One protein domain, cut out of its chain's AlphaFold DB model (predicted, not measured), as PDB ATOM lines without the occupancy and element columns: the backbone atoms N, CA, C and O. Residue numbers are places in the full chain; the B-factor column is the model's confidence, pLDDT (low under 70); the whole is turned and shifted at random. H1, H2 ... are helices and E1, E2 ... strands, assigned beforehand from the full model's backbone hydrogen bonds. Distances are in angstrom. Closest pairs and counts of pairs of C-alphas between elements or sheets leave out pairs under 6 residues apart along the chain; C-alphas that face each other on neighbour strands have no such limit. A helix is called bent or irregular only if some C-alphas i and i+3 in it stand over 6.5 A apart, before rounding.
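Overview. This is residues 97 to 266 of the 266 residues of a protein of Candidatus Roizmanbacteria bacterium CG_4_10_14_0_2_um_filter_39_13 (UniProt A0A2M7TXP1). A strongly twisted sheet of five strands runs through the domain; it curls round H6 on one face, while H3 and H5 cover the other face, which makes three layers. H4 meets H3 at its first residue, Pro 140, and runs off from it about perpendicular, while the short H1 and H2 pack on each other near that same end of H4; H1, H2 and H4 are not on the sheet. The printed part has 170 residues, with six named helices and five named strands in the order H1 H2 H3 H4 H5 E1 H6 E2 E3 E4 E5. The sheet's order is E1 E5 E2 E3 E4, all antiparallel, and the class is mixed, helices and strands. The whole is compact and rounded, with a radius of gyration of the C-alphas of 14.6 A and spans of 39 by 36 by 34 A.

Arrangement. H1, residues 103 to 106, touches H2, residues 117 to 120; their closest C-alphas, of Cys 104 and Cys 118, are 4.0 A apart. H3, residues 122 to 133, touches H4, residues 140 to 149, with its residues 124 to 128 alone, about perpendicular at 74 degrees; the closest C-alphas, of Thr 125 and Pro 140, are 5.0 A apart. H5, residues 161 to 170, touches H3, the closest C-alphas being those of Ala 127 and Ala 164, 6.1 A apart. E1, residues 174 to 180, and E5, residues 257 to 265, are neighbours, with N 176 and O 263 2.9 A apart. H6, residues 187 to 199, is irregular: C-alphas 189 and 192 are 7.3 A apart. E2, residues 203 to 209, is the neighbour of E5, with N 205 and O 262 2.9 A apart. E1, H6 and E2 form a split strand-helix-strand unit, two strands running the same way with E5 between them, and its crossover is right-handed. E2 and E3, residues 216 to 224, form a hairpin, with N 206 and O 219 3.0 A apart. E3 and E4, residues 230 to 233, form another, with N 222 and O 231 2.9 A apart. E2, E3 and E4 are a meander, each strand the antiparallel neighbour of the one before; with E5, the antiparallel neighbour of E2, they make a Greek key, four strands in a row of which the first and the fourth are neighbours. H3, at a height of 8.3 A over the sheet, and H5, at 8.9 A, are on the same face; H6 is on the opposite face, its closest C-alpha to E3 being that of Arg 195, 5.5 A from that of Ile 224. Every O i to N i+4 pair is within hydrogen-bond range in H3, H4 and H5, and 7 of 9 in H6; H1 and H2 are too short for such a pair.

Along the chain. H1 begins at C-alpha 103, (34.724, 27.564, -1.951). H3 is 16.8 A long, H6 16.5 A, E3 20.8 A and E5 23.8 A. E3 bends by 69 degrees at residue 221 and E5 by 64 degrees at residue 260. E5 ends at C-alpha 265, (44.532, 47.801, -6.724).

Size, cuts and confidence. The C-alphas farthest apart, of Glu 149 and Ala 227, are 41.7 A apart. The printed part has no cut. The links H4 to H5 and E4 to E5 are long; the latter, residues 234 to 256, holds the residues with pLDDT under 70, 237 to 249 and 251 to 252.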
ATOM      1  N   ASN A  97      32.150  46.653   1.349       70.31
ATOM      2  CA  ASN A  97      31.695  45.938   0.140       70.31
ATOM      3  C   ASN A  97      32.499  44.679  -0.269       70.31
ATOM      4  O   ASN A  97      32.248  44.153  -1.356       70.31
ATOM      5  N   ILE A  98      33.438  44.165   0.542       85.19
ATOM      6  CA  ILE A  98      34.076  42.874   0.208       85.19
ATOM      7  C   ILE A  98      33.037  41.764   0.373       85.19
ATOM      8  O   ILE A  98      32.408  41.636   1.420       85.19
ATOM      9  N   THR A  99      32.853  40.964  -0.674       87.31
ATOM     10  CA  THR A  99      32.046  39.745  -0.620       87.31
ATOM     11  C   THR A  99      32.954  38.582  -0.250       87.31
ATOM     12  O   THR A  99      33.855  38.215  -1.005       87.31
ATOM     13  N   ALA A 100      32.705  38.025   0.928       85.81
ATOM     14  CA  ALA A 100      33.404  36.869   1.460       85.81
ATOM     15  C   ALA A 100      32.804  35.599   0.822       85.81
ATOM     16  O   ALA A 100      31.633  35.277   1.036       85.81
ATOM     17  N   TYR A 101      33.554  34.946  -0.070       88.88
ATOM     18  CA  TYR A 101      33.097  33.754  -0.791       88.88
ATOM     19  C   TYR A 101      33.700  32.495  -0.171       88.88
ATOM     20  O   TYR A 101      34.912  32.403  -0.002       88.88
ATOM     21  N   ARG A 102      32.872  31.469   0.042       88.25
ATOM     22  CA  ARG A 102      33.332  30.143   0.477       88.25
ATOM     23  C   ARG A 102      33.412  29.181  -0.684       88.25
ATOM     24  O   ARG A 102      32.406  28.935  -1.349       88.25
ATOM     25  N   GLN A 103      34.548  28.521  -0.859       90.81
ATOM     26  CA  GLN A 103      34.724  27.564  -1.951       90.81
ATOM     27  C   GLN A 103      33.750  26.375  -1.838       90.81
ATOM     28  O   GLN A 103      33.247  25.874  -2.846       90.81
ATOM     29  N   CYS A 104      33.408  25.964  -0.610       90.25
ATOM     30  CA  CYS A 104      32.529  24.820  -0.372       90.25
ATOM     31  C   CYS A 104      31.032  25.092  -0.553       90.25
ATOM     32  O   CYS A 104      30.277  24.133  -0.738       90.25
ATOM     33  N   ASN A 105      30.618  26.360  -0.651       90.81
ATOM     34  CA  ASN A 105      29.257  26.710  -1.079       90.81
ATOM     35  C   ASN A 105      29.021  26.353  -2.556       90.81
ATOM     36  O   ASN A 105      27.883  26.217  -2.994       90.81
ATOM     37  N   TYR A 106      30.097  26.102  -3.308       91.62
ATOM     38  CA  TYR A 106      30.068  25.745  -4.723       91.62
ATOM     39  C   TYR A 106      30.506  24.297  -4.973       91.62
ATOM     40  O   TYR A 106      31.043  23.975  -6.032       91.62
ATOM     41  N   ARG A 107      30.273  23.391  -4.013       91.81
ATOM     42  CA  ARG A 107      30.690  21.974  -4.089       91.81
ATOM     43  C   ARG A 107      30.213  21.208  -5.328       91.81
ATOM     44  O   ARG A 107      30.839  20.218  -5.683       91.81
ATOM     45  N   SER A 108      29.136  21.644  -5.978       92.81
ATOM     46  CA  SER A 108      28.617  21.047  -7.218       92.81
ATOM     47  C   SER A 108      29.334  21.527  -8.484       92.81
ATOM     48  O   SER A 108      29.132  20.957  -9.552       92.81
ATOM     49  N   THR A 109      30.165  22.569  -8.394       95.25
ATOM     50  CA  THR A 109      30.890  23.114  -9.544       95.25
ATOM     51  C   THR A 109      32.200  22.365  -9.743       95.25
ATOM     52  O   THR A 109      33.110  22.451  -8.914       95.25
ATOM     53  N   THR A 110      32.309  21.661 -10.867       95.12
ATOM     54  CA  THR A 110      33.539  20.990 -11.299       95.12
ATOM     55  C   THR A 110      34.524  22.000 -11.885       95.12
ATOM     56  O   THR A 110      34.164  22.810 -12.747       95.12
ATOM     57  N   MET A 111      35.776  21.963 -11.432       94.19
ATOM     58  CA  MET A 111      36.843  22.758 -12.035       94.19
ATOM     59  C   MET A 111      37.230  22.152 -13.385       94.19
ATOM     60  O   MET A 111      37.118  20.947 -13.600       94.19
ATOM     61  N   HIS A 112      37.660  22.992 -14.324       86.19
ATOM     62  CA  HIS A 112      37.897  22.561 -15.706       86.19
ATOM     63  C   HIS A 112      38.855  21.357 -15.823       86.19
ATOM     64  O   HIS A 112      38.600  20.481 -16.647       86.19
ATOM     65  N   ASN A 113      39.897  21.281 -14.988       88.50
ATOM     66  CA  ASN A 113      40.857  20.172 -14.976       88.50
ATOM     67  C   ASN A 113      40.584  19.170 -13.834       88.50
ATOM     68  O   ASN A 113      41.516  18.642 -13.227       88.50
ATOM     69  N   GLY A 114      39.306  18.922 -13.525       89.19
ATOM     70  CA  GLY A 114      38.857  17.924 -12.550       89.19
ATOM     71  C   GLY A 114      38.605  18.479 -11.146       89.19
ATOM     72  O   GLY A 114      38.858  19.647 -10.877       89.19
ATOM     73  N   CYS A 115      38.107  17.626 -10.246       92.00
ATOM     74  CA  CYS A 115      37.692  17.972  -8.879       92.00
ATOM     75  C   CYS A 115      36.638  19.092  -8.790       92.00
ATOM     76  O   CYS A 115      36.172  19.642  -9.788       92.00
ATOM     77  N   THR A 116      36.178  19.382  -7.576       95.25
ATOM     78  CA  THR A 116      35.173  20.420  -7.322       95.25
ATOM     79  C   THR A 116      35.820  21.666  -6.730       95.25
ATOM     80  O   THR A 116      36.904  21.596  -6.147       95.25
ATOM     81  N   LEU A 117      35.130  22.807  -6.808       94.06
ATOM     82  CA  LEU A 117      35.569  24.027  -6.123       94.06
ATOM     83  C   LEU A 117      35.726  23.828  -4.609       94.06
ATOM     84  O   LEU A 117      36.631  24.403  -4.021       94.06
ATOM     85  N   CYS A 118      34.908  22.983  -3.974       92.88
ATOM     86  CA  CYS A 118      35.077  22.700  -2.546       92.88
ATOM     87  C   CYS A 118      36.411  22.000  -2.253       92.88
ATOM     88  O   CYS A 118      37.040  22.308  -1.248       92.88
ATOM     89  N   TYR A 119      36.863  21.120  -3.149       92.19
ATOM     90  CA  TYR A 119      38.096  20.355  -2.971       92.19
ATOM     91  C   TYR A 119      39.360  21.194  -3.211       92.19
ATOM     92  O   TYR A 119      40.273  21.171  -2.397       92.19
ATOM     93  N   ALA A 120      39.419  21.963  -4.305       93.69
ATOM     94  CA  ALA A 120      40.655  22.638  -4.731       93.69
ATOM     95  C   ALA A 120      40.459  24.098  -5.195       93.69
ATOM     96  O   ALA A 120      41.328  24.700  -5.825       93.69
ATOM     97  N   GLY A 121      39.309  24.703  -4.901       95.25
ATOM     98  CA  GLY A 121      38.907  26.005  -5.439       95.25
ATOM     99  C   GLY A 121      39.417  27.233  -4.683       95.25
ATOM    100  O   GLY A 121      38.938  28.330  -4.984       95.25
ATOM    101  N   CYS A 122      40.349  27.105  -3.730       95.56
ATOM    102  CA  CYS A 122      40.785  28.222  -2.880       95.56
ATOM    103  C   CYS A 122      41.328  29.406  -3.690       95.56
ATOM    104  O   CYS A 122      40.938  30.543  -3.449       95.56
ATOM    105  N   GLY A 123      42.136  29.156  -4.726       96.50
ATOM    106  CA  GLY A 123      42.700  30.224  -5.561       96.50
ATOM    107  C   GLY A 123      41.653  30.991  -6.374       96.50
ATOM    108  O   GLY A 123      41.674  32.219  -6.413       96.50
ATOM    109  N   LEU A 124      40.692  30.281  -6.975       97.06
ATOM    110  CA  LEU A 124      39.603  30.886  -7.752       97.06
ATOM    111  C   LEU A 124      38.664  31.683  -6.838       97.06
ATOM    112  O   LEU A 124      38.208  32.780  -7.170       97.06
ATOM    113  N   THR A 125      38.396  31.140  -5.658       96.69
ATOM    114  CA  THR A 125      37.533  31.774  -4.664       96.69
ATOM    115  C   THR A 125      38.202  33.018  -4.078       96.69
ATOM    116  O   THR A 125      37.595  34.085  -4.078       96.69
ATOM    117  N   ALA A 126      39.485  32.949  -3.711       97.06
ATOM    118  CA  ALA A 126      40.269  34.114  -3.292       97.06
ATOM    119  C   ALA A 126      40.322  35.195  -4.385       97.06
ATOM    120  O   ALA A 126      40.275  36.390  -4.086       97.06
ATOM    121  N   ALA A 127      40.388  34.807  -5.666       97.94
ATOM    122  CA  ALA A 127      40.408  35.772  -6.766       97.94
ATOM    123  C   ALA A 127      39.061  36.498  -6.864       97.94
ATOM    124  O   ALA A 127      39.020  37.710  -7.058       97.94
ATOM    125  N   SER A 128      37.964  35.772  -6.641       97.00
ATOM    126  CA  SER A 128      36.603  36.317  -6.579       97.00
ATOM    127  C   SER A 128      36.446  37.314  -5.422       97.00
ATOM    128  O   SER A 128      35.970  38.432  -5.625       97.00
ATOM    129  N   ILE A 129      36.948  36.968  -4.229       94.88
ATOM    130  CA  ILE A 129      36.986  37.863  -3.057       94.88
ATOM    131  C   ILE A 129      37.786  39.130  -3.381       94.88
ATOM    132  O   ILE A 129      37.323  40.245  -3.144       94.88
ATOM    133  N   THR A 130      38.958  38.971  -3.997       95.81
ATOM    134  CA  THR A 130      39.833  40.084  -4.395       95.81
ATOM    135  C   THR A 130      39.128  41.048  -5.350       95.81
ATOM    136  O   THR A 130      39.204  42.260  -5.163       95.81
ATOM    137  N   LEU A 131      38.412  40.537  -6.356       96.00
ATOM    138  CA  LEU A 131      37.630  41.363  -7.283       96.00
ATOM    139  C   LEU A 131      36.491  42.107  -6.574       96.00
ATOM    140  O   LEU A 131      36.258  43.289  -6.853       96.00
ATOM    141  N   SER A 132      35.822  41.443  -5.628       94.12
ATOM    142  CA  SER A 132      34.688  42.014  -4.902       94.12
ATOM    143  C   SER A 132      35.067  43.263  -4.103       94.12
ATOM    144  O   SER A 132      34.287  44.215  -4.067       94.12
ATOM    145  N   ALA A 133      36.297  43.320  -3.576       91.38
ATOM    146  CA  ALA A 133      36.825  44.502  -2.899       91.38
ATOM    147  C   ALA A 133      36.744  45.755  -3.779       91.38
ATOM    148  O   ALA A 133      36.423  46.841  -3.310       91.38
ATOM    149  N   PHE A 134      36.923  45.597  -5.090       92.56
ATOM    150  CA  PHE A 134      36.876  46.694  -6.052       92.56
ATOM    151  C   PHE A 134      35.509  46.857  -6.734       92.56
ATOM    152  O   PHE A 134      35.407  47.537  -7.759       92.56
ATOM    153  N   GLY A 135      34.455  46.257  -6.170       91.06
ATOM    154  CA  GLY A 135      33.083  46.320  -6.678       91.06
ATOM    155  C   GLY A 135      32.824  45.438  -7.902       91.06
ATOM    156  O   GLY A 135      31.774  45.564  -8.533       91.06
ATOM    157  N   ILE A 136      33.760  44.553  -8.255       93.81
ATOM    158  CA  ILE A 136      33.634  43.633  -9.387       93.81
ATOM    159  C   ILE A 136      33.054  42.320  -8.857       93.81
ATOM    160  O   ILE A 136      33.733  41.553  -8.180       93.81
ATOM    161  N   LYS A 137      31.773  42.076  -9.144       91.19
ATOM    162  CA  LYS A 137      31.046  40.896  -8.657       91.19
ATOM    163  C   LYS A 137      31.210  39.732  -9.629       91.19
ATOM    164  O   LYS A 137      30.545  39.685 -10.660       91.19
ATOM    165  N   VAL A 138      32.099  38.810  -9.288       95.31
ATOM    166  CA  VAL A 138      32.327  37.550 -10.003       95.31
ATOM    167  C   VAL A 138      32.362  36.466  -8.945       95.31
ATOM    168  O   VAL A 138      33.185  36.543  -8.040       95.31
ATOM    169  N   ASP A 139      31.460  35.495  -9.031       95.94
ATOM    170  CA  ASP A 139      31.438  34.373  -8.098       95.94
ATOM    171  C   ASP A 139      32.451  33.276  -8.503       95.94
ATOM    172  O   ASP A 139      32.959  33.270  -9.633       95.94
ATOM    173  N   PRO A 140      32.775  32.330  -7.605       96.44
ATOM    174  CA  PRO A 140      33.732  31.264  -7.903       96.44
ATOM    175  C   PRO A 140      33.387  30.395  -9.134       96.44
ATOM    176  O   PRO A 140      34.310  30.064  -9.887       96.44
ATOM    177  N   PRO A 141      32.114  30.051  -9.431       97.00
ATOM    178  CA  PRO A 141      31.757  29.393 -10.692       97.00
ATOM    179  C   PRO A 141      32.067  30.226 -11.944       97.00
ATOM    180  O   PRO A 141      32.644  29.703 -12.905       97.00
ATOM    181  N   ALA A 142      31.743  31.521 -11.953       97.62
ATOM    182  CA  ALA A 142      32.096  32.417 -13.051       97.62
ATOM    183  C   ALA A 142      33.619  32.588 -13.173       97.62
ATOM    184  O   ALA A 142      34.156  32.609 -14.284       97.62
ATOM    185  N   MET A 143      34.335  32.624 -12.049       97.75
ATOM    186  CA  MET A 143      35.795  32.645 -12.030       97.75
ATOM    187  C   MET A 143      36.395  31.379 -12.655       97.75
ATOM    188  O   MET A 143      37.306  31.471 -13.476       97.75
ATOM    189  N   ASN A 144      35.850  30.198 -12.349       97.25
ATOM    190  CA  ASN A 144      36.249  28.934 -12.978       97.25
ATOM    191  C   ASN A 144      36.063  28.967 -14.502       97.25
ATOM    192  O   ASN A 144      36.957  28.571 -15.253       97.25
ATOM    193  N   ASN A 145      34.945  29.526 -14.975       97.00
ATOM    194  CA  ASN A 145      34.729  29.738 -16.407       97.00
ATOM    195  C   ASN A 145      35.781  30.675 -17.012       97.00
ATOM    196  O   ASN A 145      36.244  30.414 -18.122       97.00
ATOM    197  N   LYS A 146      36.200  31.719 -16.285       97.75
ATOM    198  CA  LYS A 146      37.229  32.652 -16.757       97.75
ATOM    199  C   LYS A 146      38.610  32.008 -16.857       97.75
ATOM    200  O   LYS A 146      39.314  32.242 -17.835       97.75
ATOM    201  N   TYR A 147      38.987  31.169 -15.892       97.50
ATOM    202  CA  TYR A 147      40.220  30.380 -15.975       97.50
ATOM    203  C   TYR A 147      40.221  29.486 -17.219       97.50
ATOM    204  O   TYR A 147      41.196  29.485 -17.968       97.50
ATOM    205  N   ARG A 148      39.103  28.799 -17.491       96.62
ATOM    206  CA  ARG A 148      38.934  27.975 -18.696       96.62
ATOM    207  C   ARG A 148      39.021  28.792 -19.986       96.62
ATOM    208  O   ARG A 148      39.724  28.387 -20.902       96.62
ATOM    209  N   GLU A 149      38.337  29.935 -20.058       97.50
ATOM    210  CA  GLU A 149      38.364  30.841 -21.221       97.50
ATOM    211  C   GLU A 149      39.793  31.286 -21.569       97.50
ATOM    212  O   GLU A 149      40.149  31.389 -22.739       97.50
ATOM    213  N   LEU A 150      40.619  31.522 -20.550       96.69
ATOM    214  CA  LEU A 150      41.999  31.979 -20.703       96.69
ATOM    215  C   LEU A 150      43.016  30.838 -20.869       96.69
ATOM    216  O   LEU A 150      44.210  31.115 -20.966       96.69
ATOM    217  N   GLY A 151      42.578  29.573 -20.874       96.25
ATOM    218  CA  GLY A 151      43.475  28.415 -20.941       96.25
ATOM    219  C   GLY A 151      44.394  28.280 -19.721       96.25
ATOM    220  O   GLY A 151      45.513  27.788 -19.842       96.25
ATOM    221  N   LEU A 152      43.953  28.750 -18.550       96.19
ATOM    222  CA  LEU A 152      44.724  28.716 -17.307       96.19
ATOM    223  C   LEU A 152      44.403  27.463 -16.493       96.19
ATOM    224  O   LEU A 152      43.249  27.041 -16.394       96.19
ATOM    225  N   TYR A 153      45.425  26.895 -15.850       94.50
ATOM    226  CA  TYR A 153      45.247  25.712 -15.015       94.50
ATOM    227  C   TYR A 153      44.408  26.004 -13.763       94.50
ATOM    228  O   TYR A 153      44.678  26.937 -12.999       94.50
ATOM    229  N   ALA A 154      43.411  25.148 -13.570       94.56
ATOM    230  CA  ALA A 154      42.560  25.027 -12.395       94.56
ATOM    231  C   ALA A 154      42.058  23.576 -12.350       94.56
ATOM    232  O   ALA A 154      41.244  23.188 -13.194       94.56
ATOM    233  N   GLY A 155      42.568  22.773 -11.416       94.56
ATOM    234  CA  GLY A 155      42.238  21.350 -11.283       94.56
ATOM    235  C   GLY A 155      42.377  20.842  -9.852       94.56
ATOM    236  O   GLY A 155      42.369  21.624  -8.906       94.56
ATOM    237  N   CYS A 156      42.535  19.528  -9.694       93.00
ATOM    238  CA  CYS A 156      42.637  18.884  -8.380       93.00
ATOM    239  C   CYS A 156      43.824  19.372  -7.530       93.00
ATOM    240  O   CYS A 156      43.730  19.372  -6.311       93.00
ATOM    241  N   SER A 157      44.907  19.845  -8.151       90.69
ATOM    242  CA  SER A 157      46.047  20.480  -7.458       90.69
ATOM    243  C   SER A 157      45.875  21.998  -7.300       90.69
ATOM    244  O   SER A 157      46.843  22.754  -7.322       90.69
ATOM    245  N   GLY A 158      44.636  22.481  -7.276       93.50
ATOM    246  CA  GLY A 158      44.319  23.897  -7.173       93.50
ATOM    247  C   GLY A 158      44.615  24.690  -8.442       93.50
ATOM    248  O   GLY A 158      44.332  24.264  -9.564       93.50
ATOM    249  N   SER A 159      45.143  25.898  -8.256       95.25
ATOM    250  CA  SER A 159      45.467  26.836  -9.333       95.25
ATOM    251  C   SER A 159      46.790  27.540  -9.054       95.25
ATOM    252  O   SER A 159      47.233  27.599  -7.909       95.25
ATOM    253  N   HIS A 160      47.424  28.097 -10.083       95.00
ATOM    254  CA  HIS A 160      48.693  28.806  -9.907       95.00
ATOM    255  C   HIS A 160      48.478  30.260  -9.479       95.00
ATOM    256  O   HIS A 160      47.581  30.946  -9.978       95.00
ATOM    257  N   LEU A 161      49.379  30.769  -8.634       96.00
ATOM    258  CA  LEU A 161      49.402  32.177  -8.223       96.00
ATOM    259  C   LEU A 161      49.487  33.125  -9.438       96.00
ATOM    260  O   LEU A 161      48.794  34.141  -9.495       96.00
ATOM    261  N   ALA A 162      50.279  32.757 -10.454       96.00
ATOM    262  CA  ALA A 162      50.398  33.511 -11.702       96.00
ATOM    263  C   ALA A 162      49.093  33.535 -12.524       96.00
ATOM    264  O   ALA A 162      48.781  34.546 -13.158       96.00
ATOM    265  N   SER A 163      48.303  32.456 -12.481       96.69
ATOM    266  CA  SER A 163      46.983  32.407 -13.118       96.69
ATOM    267  C   SER A 163      46.016  33.378 -12.441       96.69
ATOM    268  O   SER A 163      45.340  34.137 -13.133       96.69
ATOM    269  N   ALA A 164      46.007  33.425 -11.102       97.69
ATOM    270  CA  ALA A 164      45.183  34.375 -10.349       97.69
ATOM    271  C   ALA A 164      45.539  35.822 -10.698       97.69
ATOM    272  O   ALA A 164      44.659  36.612 -11.039       97.69
ATOM    273  N   LYS A 165      46.839  36.147 -10.710       98.19
ATOM    274  CA  LYS A 165      47.351  37.452 -11.145       98.19
ATOM    275  C   LYS A 165      46.852  37.820 -12.545       98.19
ATOM    276  O   LYS A 165      46.279  38.891 -12.724       98.19
ATOM    277  N   THR A 166      47.008  36.906 -13.505       98.00
ATOM    278  CA  THR A 166      46.578  37.098 -14.899       98.00
ATOM    279  C   THR A 166      45.081  37.386 -14.984       98.00
ATOM    280  O   THR A 166      44.664  38.316 -15.670       98.00
ATOM    281  N   VAL A 167      44.251  36.613 -14.281       98.06
ATOM    282  CA  VAL A 167      42.792  36.771 -14.327       98.06
ATOM    283  C   VAL A 167      42.362  38.087 -13.691       98.06
ATOM    284  O   VAL A 167      41.557  38.804 -14.280       98.06
ATOM    285  N   ILE A 168      42.929  38.438 -12.536       98.38
ATOM    286  CA  ILE A 168      42.678  39.714 -11.852       98.38
ATOM    287  C   ILE A 168      42.983  40.899 -12.783       98.38
ATOM    288  O   ILE A 168      42.178  41.824 -12.892       98.38
ATOM    289  N   GLU A 169      44.090  40.843 -13.525       98.12
ATOM    290  CA  GLU A 169      44.456  41.872 -14.509       98.12
ATOM    291  C   GLU A 169      43.484  41.944 -15.693       98.12
ATOM    292  O   GLU A 169      43.197  43.032 -16.196       98.12
ATOM    293  N   LYS A 170      42.904  40.813 -16.123       98.19
ATOM    294  CA  LYS A 170      41.875  40.795 -17.180       98.19
ATOM    295  C   LYS A 170      40.577  41.496 -16.781       98.19
ATOM    296  O   LYS A 170      39.841  41.914 -17.670       98.19
ATOM    297  N   TYR A 171      40.323  41.673 -15.488       97.62
ATOM    298  CA  TYR A 171      39.221  42.497 -14.981       97.62
ATOM    299  C   TYR A 171      39.592  43.983 -14.821       97.62
ATOM    300  O   TYR A 171      38.824  44.759 -14.257       97.62
ATOM    301  N   GLY A 172      40.752  44.403 -15.338       96.88
ATOM    302  CA  GLY A 172      41.175  45.805 -15.369       96.88
ATOM    303  C   GLY A 172      41.825  46.300 -14.077       96.88
ATOM    304  O   GLY A 172      42.066  47.499 -13.948       96.88
ATOM    305  N   LEU A 173      42.117  45.405 -13.129       96.81
ATOM    306  CA  LEU A 173      42.867  45.742 -11.922       96.81
ATOM    307  C   LEU A 173      44.375  45.702 -12.185       96.81
ATOM    308  O   LEU A 173      44.871  44.964 -13.033       96.81
ATOM    309  N   LYS A 174      45.124  46.496 -11.426       97.38
ATOM    310  CA  LYS A 174      46.588  46.509 -11.455       97.38
ATOM    311  C   LYS A 174      47.122  45.587 -10.377       97.38
ATOM    312  O   LYS A 174      46.642  45.614  -9.243       97.38
ATOM    313  N   THR A 175      48.189  44.867 -10.695       98.12
ATOM    314  CA  THR A 175      48.923  44.080  -9.705       98.12
ATOM    315  C   THR A 175      50.364  44.573  -9.563       98.12
ATOM    316  O   THR A 175      50.937  45.154 -10.487       98.12
ATOM    317  N   SER A 176      50.962  44.400  -8.384       97.44
ATOM    318  CA  SER A 176      52.388  44.675  -8.171       97.44
ATOM    319  C   SER A 176      53.256  43.539  -8.708       97.44
ATOM    320  O   SER A 176      52.760  42.450  -8.973       97.44
ATOM    321  N   GLN A 177      54.577  43.714  -8.776       95.62
ATOM    322  CA  GLN A 177      55.473  42.550  -8.763       95.62
ATOM    323  C   GLN A 177      55.235  41.697  -7.500       95.62
ATOM    324  O   GLN A 177      54.612  42.173  -6.543       95.62
ATOM    325  N   TYR A 178      55.696  40.444  -7.506       95.38
ATOM    326  CA  TYR A 178      55.647  39.617  -6.301       95.38
ATOM    327  C   TYR A 178      56.399  40.314  -5.163       95.38
ATOM    328  O   TYR A 178      57.498  40.822  -5.374       95.38
ATOM    329  N   LEU A 179      55.767  40.389  -3.992       94.69
ATOM    330  CA  LEU A 179      56.334  41.025  -2.798       94.69
ATOM    331  C   LEU A 179      57.446  40.155  -2.207       94.69
ATOM    332  O   LEU A 179      58.480  40.652  -1.791       94.69
ATOM    333  N   PHE A 180      57.218  38.846  -2.237       93.06
ATOM    334  CA  PHE A 180      58.118  37.786  -1.810       93.06
ATOM    335  C   PHE A 180      57.825  36.546  -2.663       93.06
ATOM    336  O   PHE A 180      56.742  36.426  -3.252       93.06
ATOM    337  N   GLY A 181      58.794  35.639  -2.765       88.94
ATOM    338  CA  GLY A 181      58.685  34.417  -3.557       88.94
ATOM    339  C   GLY A 181      59.994  33.632  -3.594       88.94
ATOM    340  O   GLY A 181      61.066  34.207  -3.420       88.94
ATOM    341  N   GLY A 182      59.902  32.323  -3.849       79.88
ATOM    342  CA  GLY A 182      61.069  31.433  -3.917       79.88
ATOM    343  C   GLY A 182      61.555  30.914  -2.558       79.88
ATOM    344  O   GLY A 182      62.689  30.457  -2.456       79.88
ATOM    345  N   GLY A 183      60.712  30.981  -1.523       89.50
ATOM    346  CA  GLY A 183      61.013  30.504  -0.175       89.50
ATOM    347  C   GLY A 183      59.749  30.248   0.650       89.50
ATOM    348  O   GLY A 183      58.633  30.395   0.154       89.50
ATOM    349  N   VAL A 184      59.943  29.853   1.908       92.00
ATOM    350  CA  VAL A 184      58.885  29.660   2.908       92.00
ATOM    351  C   VAL A 184      59.180  30.601   4.069       92.00
ATOM    352  O   VAL A 184      60.179  30.415   4.757       92.00
ATOM    353  N   TYR A 185      58.324  31.594   4.278       93.88
ATOM    354  CA  TYR A 185      58.569  32.700   5.201       93.88
ATOM    355  C   TYR A 185      57.599  32.688   6.386       93.88
ATOM    356  O   TYR A 185      56.459  32.222   6.280       93.88
ATOM    357  N   THR A 186      58.021  33.209   7.533       92.94
ATOM    358  CA  THR A 186      57.137  33.526   8.659       92.94
ATOM    359  C   THR A 186      56.425  34.858   8.440       92.94
ATOM    360  O   THR A 186      56.764  35.625   7.537       92.94
ATOM    361  N   ILE A 187      55.421  35.148   9.274       91.88
ATOM    362  CA  ILE A 187      54.743  36.443   9.224       91.88
ATOM    363  C   ILE A 187      55.705  37.592   9.544       91.88
ATOM    364  O   ILE A 187      55.632  38.632   8.902       91.88
ATOM    365  N   GLU A 188      56.648  37.410  10.468       92.50
ATOM    366  CA  GLU A 188      57.636  38.430  10.836       92.50
ATOM    367  C   GLU A 188      58.519  38.836   9.652       92.50
ATOM    368  O   GLU A 188      58.874  40.006   9.527       92.50
ATOM    369  N   GLU A 189      58.839  37.885   8.771       95.06
ATOM    370  CA  GLU A 189      59.677  38.114   7.593       95.06
ATOM    371  C   GLU A 189      58.941  38.892   6.493       95.06
ATOM    372  O   GLU A 189      59.543  39.748   5.850       95.06
ATOM    373  N   VAL A 190      57.642  38.638   6.284       96.06
ATOM    374  CA  VAL A 190      56.869  39.256   5.182       96.06
ATOM    375  C   VAL A 190      55.999  40.439   5.606       96.06
ATOM    376  O   VAL A 190      55.547  41.215   4.757       96.06
ATOM    377  N   ALA A 191      55.732  40.597   6.905       94.44
ATOM    378  CA  ALA A 191      54.858  41.644   7.421       94.44
ATOM    379  C   ALA A 191      55.294  43.059   7.013       94.44
ATOM    380  O   ALA A 191      54.400  43.828   6.663       94.44
ATOM    381  N   PRO A 192      56.590  43.438   6.988       94.50
ATOM    382  CA  PRO A 192      56.987  44.779   6.554       94.50
ATOM    383  C   PRO A 192      56.510  45.117   5.133       94.50
ATOM    384  O   PRO A 192      55.927  46.184   4.913       94.50
ATOM    385  N   ASP A 193      56.681  44.189   4.188       95.12
ATOM    386  CA  ASP A 193      56.299  44.387   2.788       95.12
ATOM    387  C   ASP A 193      54.781  44.409   2.610       95.12
ATOM    388  O   ASP A 193      54.239  45.286   1.928       95.12
ATOM    389  N   ILE A 194      54.071  43.479   3.256       95.69
ATOM    390  CA  ILE A 194      52.608  43.425   3.191       95.69
ATOM    391  C   ILE A 194      52.005  44.670   3.854       95.69
ATOM    392  O   ILE A 194      51.166  45.334   3.241       95.69
ATOM    393  N   ARG A 195      52.472  45.043   5.056       94.62
ATOM    394  CA  ARG A 195      52.010  46.221   5.809       94.62
ATOM    395  C   ARG A 195      52.179  47.500   4.990       94.62
ATOM    396  O   ARG A 195      51.260  48.318   4.932       94.62
ATOM    397  N   ALA A 196      53.314  47.669   4.311       93.75
ATOM    398  CA  ALA A 196      53.549  48.819   3.439       93.75
ATOM    399  C   ALA A 196      52.527  48.906   2.287       93.75
ATOM    400  O   ALA A 196      52.078  50.003   1.934       93.75
ATOM    401  N   LYS A 197      52.122  47.765   1.712       94.81
ATOM    402  CA  LYS A 197      51.107  47.709   0.648       94.81
ATOM    403  C   LYS A 197      49.705  48.007   1.165       94.81
ATOM    404  O   LYS A 197      49.049  48.879   0.591       94.81
ATOM    405  N   VAL A 198      49.269  47.359   2.244       93.12
ATOM    406  CA  VAL A 198      47.908  47.552   2.781       93.12
ATOM    407  C   VAL A 198      47.693  48.970   3.312       93.12
ATOM    408  O   VAL A 198      46.688  49.597   2.982       93.12
ATOM    409  N   LYS A 199      48.697  49.574   3.969       91.00
ATOM    410  CA  LYS A 199      48.660  50.997   4.365       91.00
ATOM    411  C   LYS A 199      48.573  51.964   3.180       91.00
ATOM    412  O   LYS A 199      48.099  53.083   3.336       91.00
ATOM    413  N   SER A 200      49.011  51.534   1.998       89.12
ATOM    414  CA  SER A 200      48.919  52.304   0.752       89.12
ATOM    415  C   SER A 200      47.627  52.027  -0.033       89.12
ATOM    416  O   SER A 200      47.540  52.391  -1.208       89.12
ATOM    417  N   GLY A 201      46.644  51.353   0.574       89.12
ATOM    418  CA  GLY A 201      45.337  51.071  -0.026       89.12
ATOM    419  C   GLY A 201      45.312  49.895  -1.005       89.12
ATOM    420  O   GLY A 201      44.392  49.801  -1.818       89.12
ATOM    421  N   TRP A 202      46.317  49.018  -0.971       94.94
ATOM    422  CA  TRP A 202      46.304  47.767  -1.733       94.94
ATOM    423  C   TRP A 202      45.717  46.630  -0.892       94.94
ATOM    424  O   TRP A 202      45.819  46.649   0.328       94.94
ATOM    425  N   ILE A 203      45.197  45.591  -1.540       95.12
ATOM    426  CA  ILE A 203      44.951  44.291  -0.893       95.12
ATOM    427  C   ILE A 203      45.983  43.284  -1.390       95.12
ATOM    428  O   ILE A 203      46.503  43.442  -2.495       95.12
ATOM    429  N   VAL A 204      46.318  42.267  -0.602       97.50
ATOM    430  CA  VAL A 204      47.388  41.323  -0.949       97.50
ATOM    431  C   VAL A 204      46.827  39.920  -1.128       97.50
ATOM    432  O   VAL A 204      46.235  39.353  -0.218       97.50
ATOM    433  N   PHE A 205      47.040  39.357  -2.313       97.81
ATOM    434  CA  PHE A 205      46.705  37.981  -2.649       97.81
ATOM    435  C   PHE A 205      47.917  37.095  -2.364       97.81
ATOM    436  O   PHE A 205      49.003  37.353  -2.898       97.81
ATOM    437  N   VAL A 206      47.757  36.070  -1.528       97.06
ATOM    438  CA  VAL A 206      48.888  35.313  -0.977       97.06
ATOM    439  C   VAL A 206      48.668  33.812  -1.107       97.06
ATOM    440  O   VAL A 206      47.593  33.314  -0.788       97.06
ATOM    441  N   LEU A 207      49.715  33.099  -1.528       96.19
ATOM    442  CA  LEU A 207      49.860  31.657  -1.351       96.19
ATOM    443  C   LEU A 207      50.590  31.374  -0.035       96.19
ATOM    444  O   LEU A 207      51.666  31.920   0.228       96.19
ATOM    445  N   THR A 208      50.021  30.477   0.755       94.31
ATOM    446  CA  THR A 208      50.526  30.079   2.068       94.31
ATOM    447  C   THR A 208      50.607  28.562   2.206       94.31
ATOM    448  O   THR A 208      49.984  27.840   1.434       94.31
ATOM    449  N   HIS A 209      51.345  28.081   3.206       92.00
ATOM    450  CA  HIS A 209      51.241  26.720   3.730       92.00
ATOM    451  C   HIS A 209      50.606  26.756   5.119       92.00
ATOM    452  O   HIS A 209      51.074  27.500   5.979       92.00
ATOM    453  N   PHE A 210      49.591  25.927   5.358       85.94
ATOM    454  CA  PHE A 210      48.919  25.822   6.663       85.94
ATOM    455  C   PHE A 210      49.364  24.630   7.518       85.94
ATOM    456  O   PHE A 210      48.985  24.541   8.680       85.94
ATOM    457  N   CYS A 211      50.178  23.733   6.966       81.25
ATOM    458  CA  CYS A 211      50.690  22.560   7.664       81.25
ATOM    459  C   CYS A 211      52.159  22.309   7.294       81.25
ATOM    460  O   CYS A 211      52.643  22.791   6.264       81.25
ATOM    461  N   SER A 212      52.864  21.522   8.112       73.06
ATOM    462  CA  SER A 212      54.279  21.169   7.908       73.06
ATOM    463  C   SER A 212      54.533  20.386   6.616       73.06
ATOM    464  O   SER A 212      55.612  20.516   6.045       73.06
ATOM    465  N   GLY A 213      53.539  19.635   6.133       74.88
ATOM    466  CA  GLY A 213      53.598  18.874   4.880       74.88
ATOM    467  C   GLY A 213      53.394  19.693   3.598       74.88
ATOM    468  O   GLY A 213      53.521  19.135   2.515       74.88
ATOM    469  N   GLY A 214      53.102  20.998   3.687       73.62
ATOM    470  CA  GLY A 214      52.910  21.846   2.501       73.62
ATOM    471  C   GLY A 214      51.460  21.969   2.020       73.62
ATOM    472  O   GLY A 214      51.193  21.930   0.822       73.62
ATOM    473  N   CYS A 215      50.517  22.169   2.943       83.00
ATOM    474  CA  CYS A 215      49.106  22.419   2.631       83.00
ATOM    475  C   CYS A 215      48.924  23.810   2.000       83.00
ATOM    476  O   CYS A 215      48.683  24.793   2.707       83.00
ATOM    477  N   GLY A 216      49.110  23.886   0.680       89.81
ATOM    478  CA  GLY A 216      48.978  25.101  -0.118       89.81
ATOM    479  C   GLY A 216      47.572  25.692  -0.046       89.81
ATOM    480  O   GLY A 216      46.607  25.037  -0.427       89.81
ATOM    481  N   HIS A 217      47.454  26.943   0.395       94.00
ATOM    482  CA  HIS A 217      46.170  27.638   0.493       94.00
ATOM    483  C   HIS A 217      46.293  29.111   0.119       94.00
ATOM    484  O   HIS A 217      47.274  29.776   0.473       94.00
ATOM    485  N   PHE A 218      45.292  29.622  -0.591       96.06
ATOM    486  CA  PHE A 218      45.229  31.029  -0.969       96.06
ATOM    487  C   PHE A 218      44.348  31.810  -0.005       96.06
ATOM    488  O   PHE A 218      43.228  31.397   0.280       96.06
ATOM    489  N   ILE A 219      44.833  32.973   0.417       94.94
ATOM    490  CA  ILE A 219      44.098  33.924   1.256       94.94
ATOM    491  C   ILE A 219      44.224  35.340   0.686       94.94
ATOM    492  O   ILE A 219      45.145  35.641  -0.085       94.94
ATOM    493  N   VAL A 220      43.307  36.223   1.083       95.12
ATOM    494  CA  VAL A 220      43.340  37.648   0.724       95.12
ATOM    495  C   VAL A 220      43.543  38.474   1.985       95.12
ATOM    496  O   VAL A 220      42.673  38.515   2.845       95.12
ATOM    497  N   ILE A 221      44.680  39.150   2.096       93.75
ATOM    498  CA  ILE A 221      45.024  39.995   3.241       93.75
ATOM    499  C   ILE A 221      44.604  41.432   2.953       93.75
ATOM    500  O   ILE A 221      44.993  42.014   1.936       93.75
ATOM    501  N   THR A 222      43.842  42.013   3.871       91.38
ATOM    502  CA  THR A 222      43.376  43.404   3.788       91.38
ATOM    503  C   THR A 222      44.002  44.308   4.832       91.38
ATOM    504  O   THR A 222      43.994  45.522   4.651       91.38
ATOM    505  N   ASP A 223      44.547  43.746   5.912       89.25
ATOM    506  CA  ASP A 223      45.286  44.519   6.904       89.25
ATOM    507  C   ASP A 223      46.328  43.663   7.635       89.25
ATOM    508  O   ASP A 223      46.188  42.441   7.741       89.25
ATOM    509  N   ILE A 224      47.375  44.323   8.129       88.06
ATOM    510  CA  ILE A 224      48.343  43.777   9.083       88.06
ATOM    511  C   ILE A 224      48.695  44.887  10.058       88.06
ATOM    512  O   ILE A 224      49.229  45.928   9.662       88.06
ATOM    513  N   ASP A 225      48.464  44.639  11.338       85.75
ATOM    514  CA  ASP A 225      48.743  45.635  12.359       85.75
ATOM    515  C   ASP A 225      50.214  45.661  12.808       85.75
ATOM    516  O   ASP A 225      51.070  44.907  12.338       85.75
ATOM    517  N   GLU A 226      50.527  46.568  13.736       87.50
ATOM    518  CA  GLU A 226      51.885  46.737  14.258       87.50
ATOM    519  C   GLU A 226      52.417  45.498  14.998       87.50
ATOM    520  O   GLU A 226      53.631  45.300  15.049       87.50
ATOM    521  N   ALA A 227      51.522  44.647  15.507       86.56
ATOM    522  CA  ALA A 227      51.830  43.403  16.204       86.56
ATOM    523  C   ALA A 227      51.857  42.181  15.264       86.56
ATOM    524  O   ALA A 227      51.843  41.049  15.743       86.56
ATOM    525  N   ASN A 228      51.901  42.395  13.941       87.38
ATOM    526  CA  ASN A 228      51.877  41.344  12.916       87.38
ATOM    527  C   ASN A 228      50.602  40.487  12.923       87.38
ATOM    528  O   ASN A 228      50.592  39.389  12.361       87.38
ATOM    529  N   ARG A 229      49.506  40.970  13.516       85.31
ATOM    530  CA  ARG A 229      48.216  40.287  13.418       85.31
ATOM    531  C   ARG A 229      47.633  40.557  12.041       85.31
ATOM    532  O   ARG A 229      47.556  41.702  11.599       85.31
ATOM    533  N   VAL A 230      47.261  39.479  11.362       86.06
ATOM    534  CA  VAL A 230      46.775  39.505   9.983       86.06
ATOM    535  C   VAL A 230      45.257  39.542   9.979       86.06
ATOM    536  O   VAL A 230      44.611  38.768  10.676       86.06
ATOM    537  N   THR A 231      44.701  40.421   9.159       87.06
ATOM    538  CA  THR A 231      43.280  40.503   8.833       87.06
ATOM    539  C   THR A 231      43.121  39.998   7.405       87.06
ATOM    540  O   THR A 231      43.604  40.631   6.459       87.06
ATOM    541  N   SER A 232      42.482  38.840   7.244       89.50
ATOM    542  CA  SER A 232      42.355  38.190   5.937       89.50
ATOM    543  C   SER A 232      41.018  37.494   5.709       89.50
ATOM    544  O   SER A 232      40.331  37.122   6.658       89.50
ATOM    545  N   TYR A 233      40.687  37.310   4.435       89.38
ATOM    546  CA  TYR A 233      39.572  36.507   3.954       89.38
ATOM    547  C   TYR A 233      40.087  35.144   3.493       89.38
ATOM    548  O   TYR A 233      41.054  35.060   2.720       89.38
ATOM    549  N   ASP A 234      39.432  34.093   3.978       90.31
ATOM    550  CA  ASP A 234      39.835  32.701   3.819       90.31
ATOM    551  C   ASP A 234      38.739  31.914   3.076       90.31
ATOM    552  O   ASP A 234      37.685  31.625   3.646       90.31
ATOM    553  N   PRO A 235      38.989  31.493   1.827       90.38
ATOM    554  CA  PRO A 235      38.034  30.727   1.031       90.38
ATOM    555  C   PRO A 235      37.491  29.437   1.662       90.38
ATOM    556  O   PRO A 235      36.453  28.941   1.211       90.38
ATOM    557  N   TYR A 236      38.203  28.852   2.628       83.69
ATOM    558  CA  TYR A 236      37.882  27.565   3.241       83.69
ATOM    559  C   TYR A 236      37.326  27.716   4.664       83.69
ATOM    560  O   TYR A 236      36.336  27.066   4.994       83.69
ATOM    561  N   TYR A 237      37.932  28.577   5.493       62.44
ATOM    562  CA  TYR A 237      37.694  28.626   6.946       62.44
ATOM    563  C   TYR A 237      36.831  29.788   7.457       62.44
ATOM    564  O   TYR A 237      36.694  29.924   8.671       62.44
ATOM    565  N   GLU A 238      36.250  30.640   6.607       57.91
ATOM    566  CA  GLU A 238      35.388  31.718   7.119       57.91
ATOM    567  C   GLU A 238      34.256  31.159   8.031       57.91
ATOM    568  O   GLU A 238      33.727  30.080   7.757       57.91
ATOM    569  N   PRO A 239      33.798  31.861   9.085       47.84
ATOM    570  CA  PRO A 239      32.588  31.503   9.853       47.84
ATOM    571  C   PRO A 239      31.318  31.840   9.046       47.84
ATOM    572  O   PRO A 239      31.410  32.743   8.226       47.84
ATOM    573  N   PRO A 240      30.176  31.129   9.184       46.69
ATOM    574  CA  PRO A 240      29.028  31.125   8.245       46.69
ATOM    575  C   PRO A 240      28.725  32.490   7.609       46.69
ATOM    576  O   PRO A 240      28.793  33.476   8.329       46.69
ATOM    577  N   GLU A 241      28.352  32.536   6.311       45.78
ATOM    578  CA  GLU A 241      28.191  33.725   5.416       45.78
ATOM    579  C   GLU A 241      27.718  35.048   6.066       45.78
ATOM    580  O   GLU A 241      28.034  36.128   5.576       45.78
ATOM    581  N   SER A 242      26.998  34.984   7.184       37.78
ATOM    582  CA  SER A 242      26.722  36.089   8.105       37.78
ATOM    583  C   SER A 242      27.934  36.808   8.730       37.78
ATOM    584  O   SER A 242      27.772  37.948   9.165       37.78
ATOM    585  N   SER A 243      29.130  36.211   8.815       46.59
ATOM    586  CA  SER A 243      30.310  36.892   9.357       46.59
ATOM    587  C   SER A 243      31.191  37.412   8.227       46.59
ATOM    588  O   SER A 243      32.024  36.704   7.675       46.59
ATOM    589  N   ILE A 244      31.050  38.700   7.936       51.81
ATOM    590  CA  ILE A 244      31.914  39.479   7.029       51.81
ATOM    591  C   ILE A 244      33.319  39.691   7.653       51.81
ATOM    592  O   ILE A 244      34.127  40.479   7.168       51.81
ATOM    593  N   GLN A 245      33.606  39.026   8.779       58.28
ATOM    594  CA  GLN A 245      34.738  39.326   9.639       58.28
ATOM    595  C   GLN A 245      35.990  38.585   9.158       58.28
ATOM    596  O   GLN A 245      35.971  37.358   9.055       58.28
ATOM    597  N   PRO A 246      37.085  39.309   8.893       61.34
ATOM    598  CA  PRO A 246      38.369  38.695   8.596       61.34
ATOM    599  C   PRO A 246      38.879  37.832   9.760       61.34
ATOM    600  O   PRO A 246      38.624  38.131  10.929       61.34
ATOM    601  N   ILE A 247      39.658  36.797   9.451       65.31
ATOM    602  CA  ILE A 247      40.228  35.877  10.444       65.31
ATOM    603  C   ILE A 247      41.616  36.358  10.879       65.31
ATOM    604  O   ILE A 247      42.417  36.778  10.039       65.31
ATOM    605  N   SER A 248      41.907  36.229  12.180       69.06
ATOM    606  CA  SER A 248      43.260  36.308  12.746       69.06
ATOM    607  C   SER A 248      43.843  34.908  12.934       69.06
ATOM    608  O   SER A 248      43.246  34.057  13.592       69.06
ATOM    609  N   TYR A 249      45.041  34.670  12.399       69.25
ATOM    610  CA  TYR A 249      45.733  33.381  12.525       69.25
ATOM    611  C   TYR A 249      46.677  33.289  13.729       69.25
ATOM    612  O   TYR A 249      47.439  32.333  13.832       69.25
ATOM    613  N   GLN A 250      46.643  34.246  14.662       70.38
ATOM    614  CA  GLN A 250      47.588  34.278  15.785       70.38
ATOM    615  C   GLN A 250      47.550  32.996  16.641       70.38
ATOM    616  O   GLN A 250      48.594  32.514  17.073       70.38
ATOM    617  N   ALA A 251      46.369  32.398  16.815       67.44
ATOM    618  CA  ALA A 251      46.198  31.133  17.535       67.44
ATOM    619  C   ALA A 251      46.806  29.907  16.814       67.44
ATOM    620  O   ALA A 251      46.842  28.824  17.387       67.44
ATOM    621  N   ARG A 252      47.272  30.055  15.563       67.75
ATOM    622  CA  ARG A 252      47.775  28.962  14.711       67.75
ATOM    623  C   ARG A 252      49.293  28.981  14.514       67.75
ATOM    624  O   ARG A 252      49.808  28.253  13.665       67.75
ATOM    625  N   TYR A 253      50.018  29.785  15.297       73.69
ATOM    626  CA  TYR A 253      51.479  29.853  15.238       73.69
ATOM    627  C   TYR A 253      52.108  28.444  15.337       73.69
ATOM    628  O   TYR A 253      51.720  27.670  16.212       73.69
ATOM    629  N   PRO A 254      53.084  28.087  14.477       79.31
ATOM    630  CA  PRO A 254      53.853  28.956  13.579       79.31
ATOM    631  C   PRO A 254      53.289  29.103  12.150       79.31
ATOM    632  O   PRO A 254      54.039  29.525  11.262       79.31
ATOM    633  N   PHE A 255      52.023  28.740  11.915       84.62
ATOM    634  CA  PHE A 255      51.333  28.801  10.622       84.62
ATOM    635  C   PHE A 255      50.291  29.942  10.557       84.62
ATOM    636  O   PHE A 255      49.813  30.398  11.597       84.62
ATOM    637  N   PRO A 256      49.910  30.402   9.347       90.19
ATOM    638  CA  PRO A 256      50.434  29.991   8.043       90.19
ATOM    639  C   PRO A 256      51.877  30.454   7.795       90.19
ATOM    640  O   PRO A 256      52.322  31.476   8.315       90.19
ATOM    641  N   LYS A 257      52.604  29.698   6.967       93.06
ATOM    642  CA  LYS A 257      53.846  30.158   6.332       93.06
ATOM    643  C   LYS A 257      53.529  30.779   4.979       93.06
ATOM    644  O   LYS A 257      52.636  30.312   4.281       93.06
ATOM    645  N   TYR A 258      54.264  31.807   4.594       94.44
ATOM    646  CA  TYR A 258      54.019  32.619   3.408       94.44
ATOM    647  C   TYR A 258      54.964  32.176   2.295       94.44
ATOM    648  O   TYR A 258      56.163  32.076   2.521       94.44
ATOM    649  N   ILE A 259      54.435  31.884   1.107       95.31
ATOM    650  CA  ILE A 259      55.224  31.316   0.000       95.31
ATOM    651  C   ILE A 259      55.509  32.378  -1.049       95.31
ATOM    652  O   ILE A 259      56.653  32.642  -1.411       95.31
ATOM    653  N   ALA A 260      54.443  33.007  -1.535       96.75
ATOM    654  CA  ALA A 260      54.515  34.092  -2.493       96.75
ATOM    655  C   ALA A 260      53.234  34.923  -2.429       96.75
ATOM    656  O   ALA A 260      52.163  34.417  -2.094       96.75
ATOM    657  N   GLY A 261      53.327  36.202  -2.776       97.25
ATOM    658  CA  GLY A 261      52.169  37.086  -2.777       97.25
ATOM    659  C   GLY A 261      52.360  38.296  -3.672       97.25
ATOM    660  O   GLY A 261      53.484  38.706  -3.961       97.25
ATOM    661  N   PHE A 262      51.257  38.873  -4.133       98.38
ATOM    662  CA  PHE A 262      51.250  40.117  -4.900       98.38
ATOM    663  C   PHE A 262      50.128  41.032  -4.417       98.38
ATOM    664  O   PHE A 262      49.094  40.579  -3.931       98.38
ATOM    665  N   ALA A 263      50.331  42.338  -4.556       97.94
ATOM    666  CA  ALA A 263      49.340  43.337  -4.195       97.94
ATOM    667  C   ALA A 263      48.426  43.658  -5.390       97.94
ATOM    668  O   ALA A 263      48.884  43.660  -6.535       97.94
ATOM    669  N   VAL A 264      47.160  43.980  -5.123       97.81
ATOM    670  CA  VAL A 264      46.124  44.344  -6.101       97.81
ATOM    671  C   VAL A 264      45.517  45.712  -5.773       97.81
ATOM    672  O   VAL A 264      45.291  46.032  -4.604       97.81
ATOM    673  N   ARG A 265      45.262  46.525  -6.807       94.94
ATOM    674  CA  ARG A 265      44.532  47.801  -6.724       94.94
ATOM    675  C   ARG A 265      43.764  48.109  -8.013       94.94
ATOM    676  O   ARG A 265      44.009  47.485  -9.043       94.94
ATOM    677  N   LYS A 266      42.926  49.144  -7.973       89.94
ATOM    678  CA  LYS A 266      42.337  49.780  -9.162       89.94
ATOM    679  C   LYS A 266      43.335  50.709  -9.882       89.94
ATOM    680  O   LYS A 266      44.200  51.320  -9.213       89.94
TER     681      LYS A 266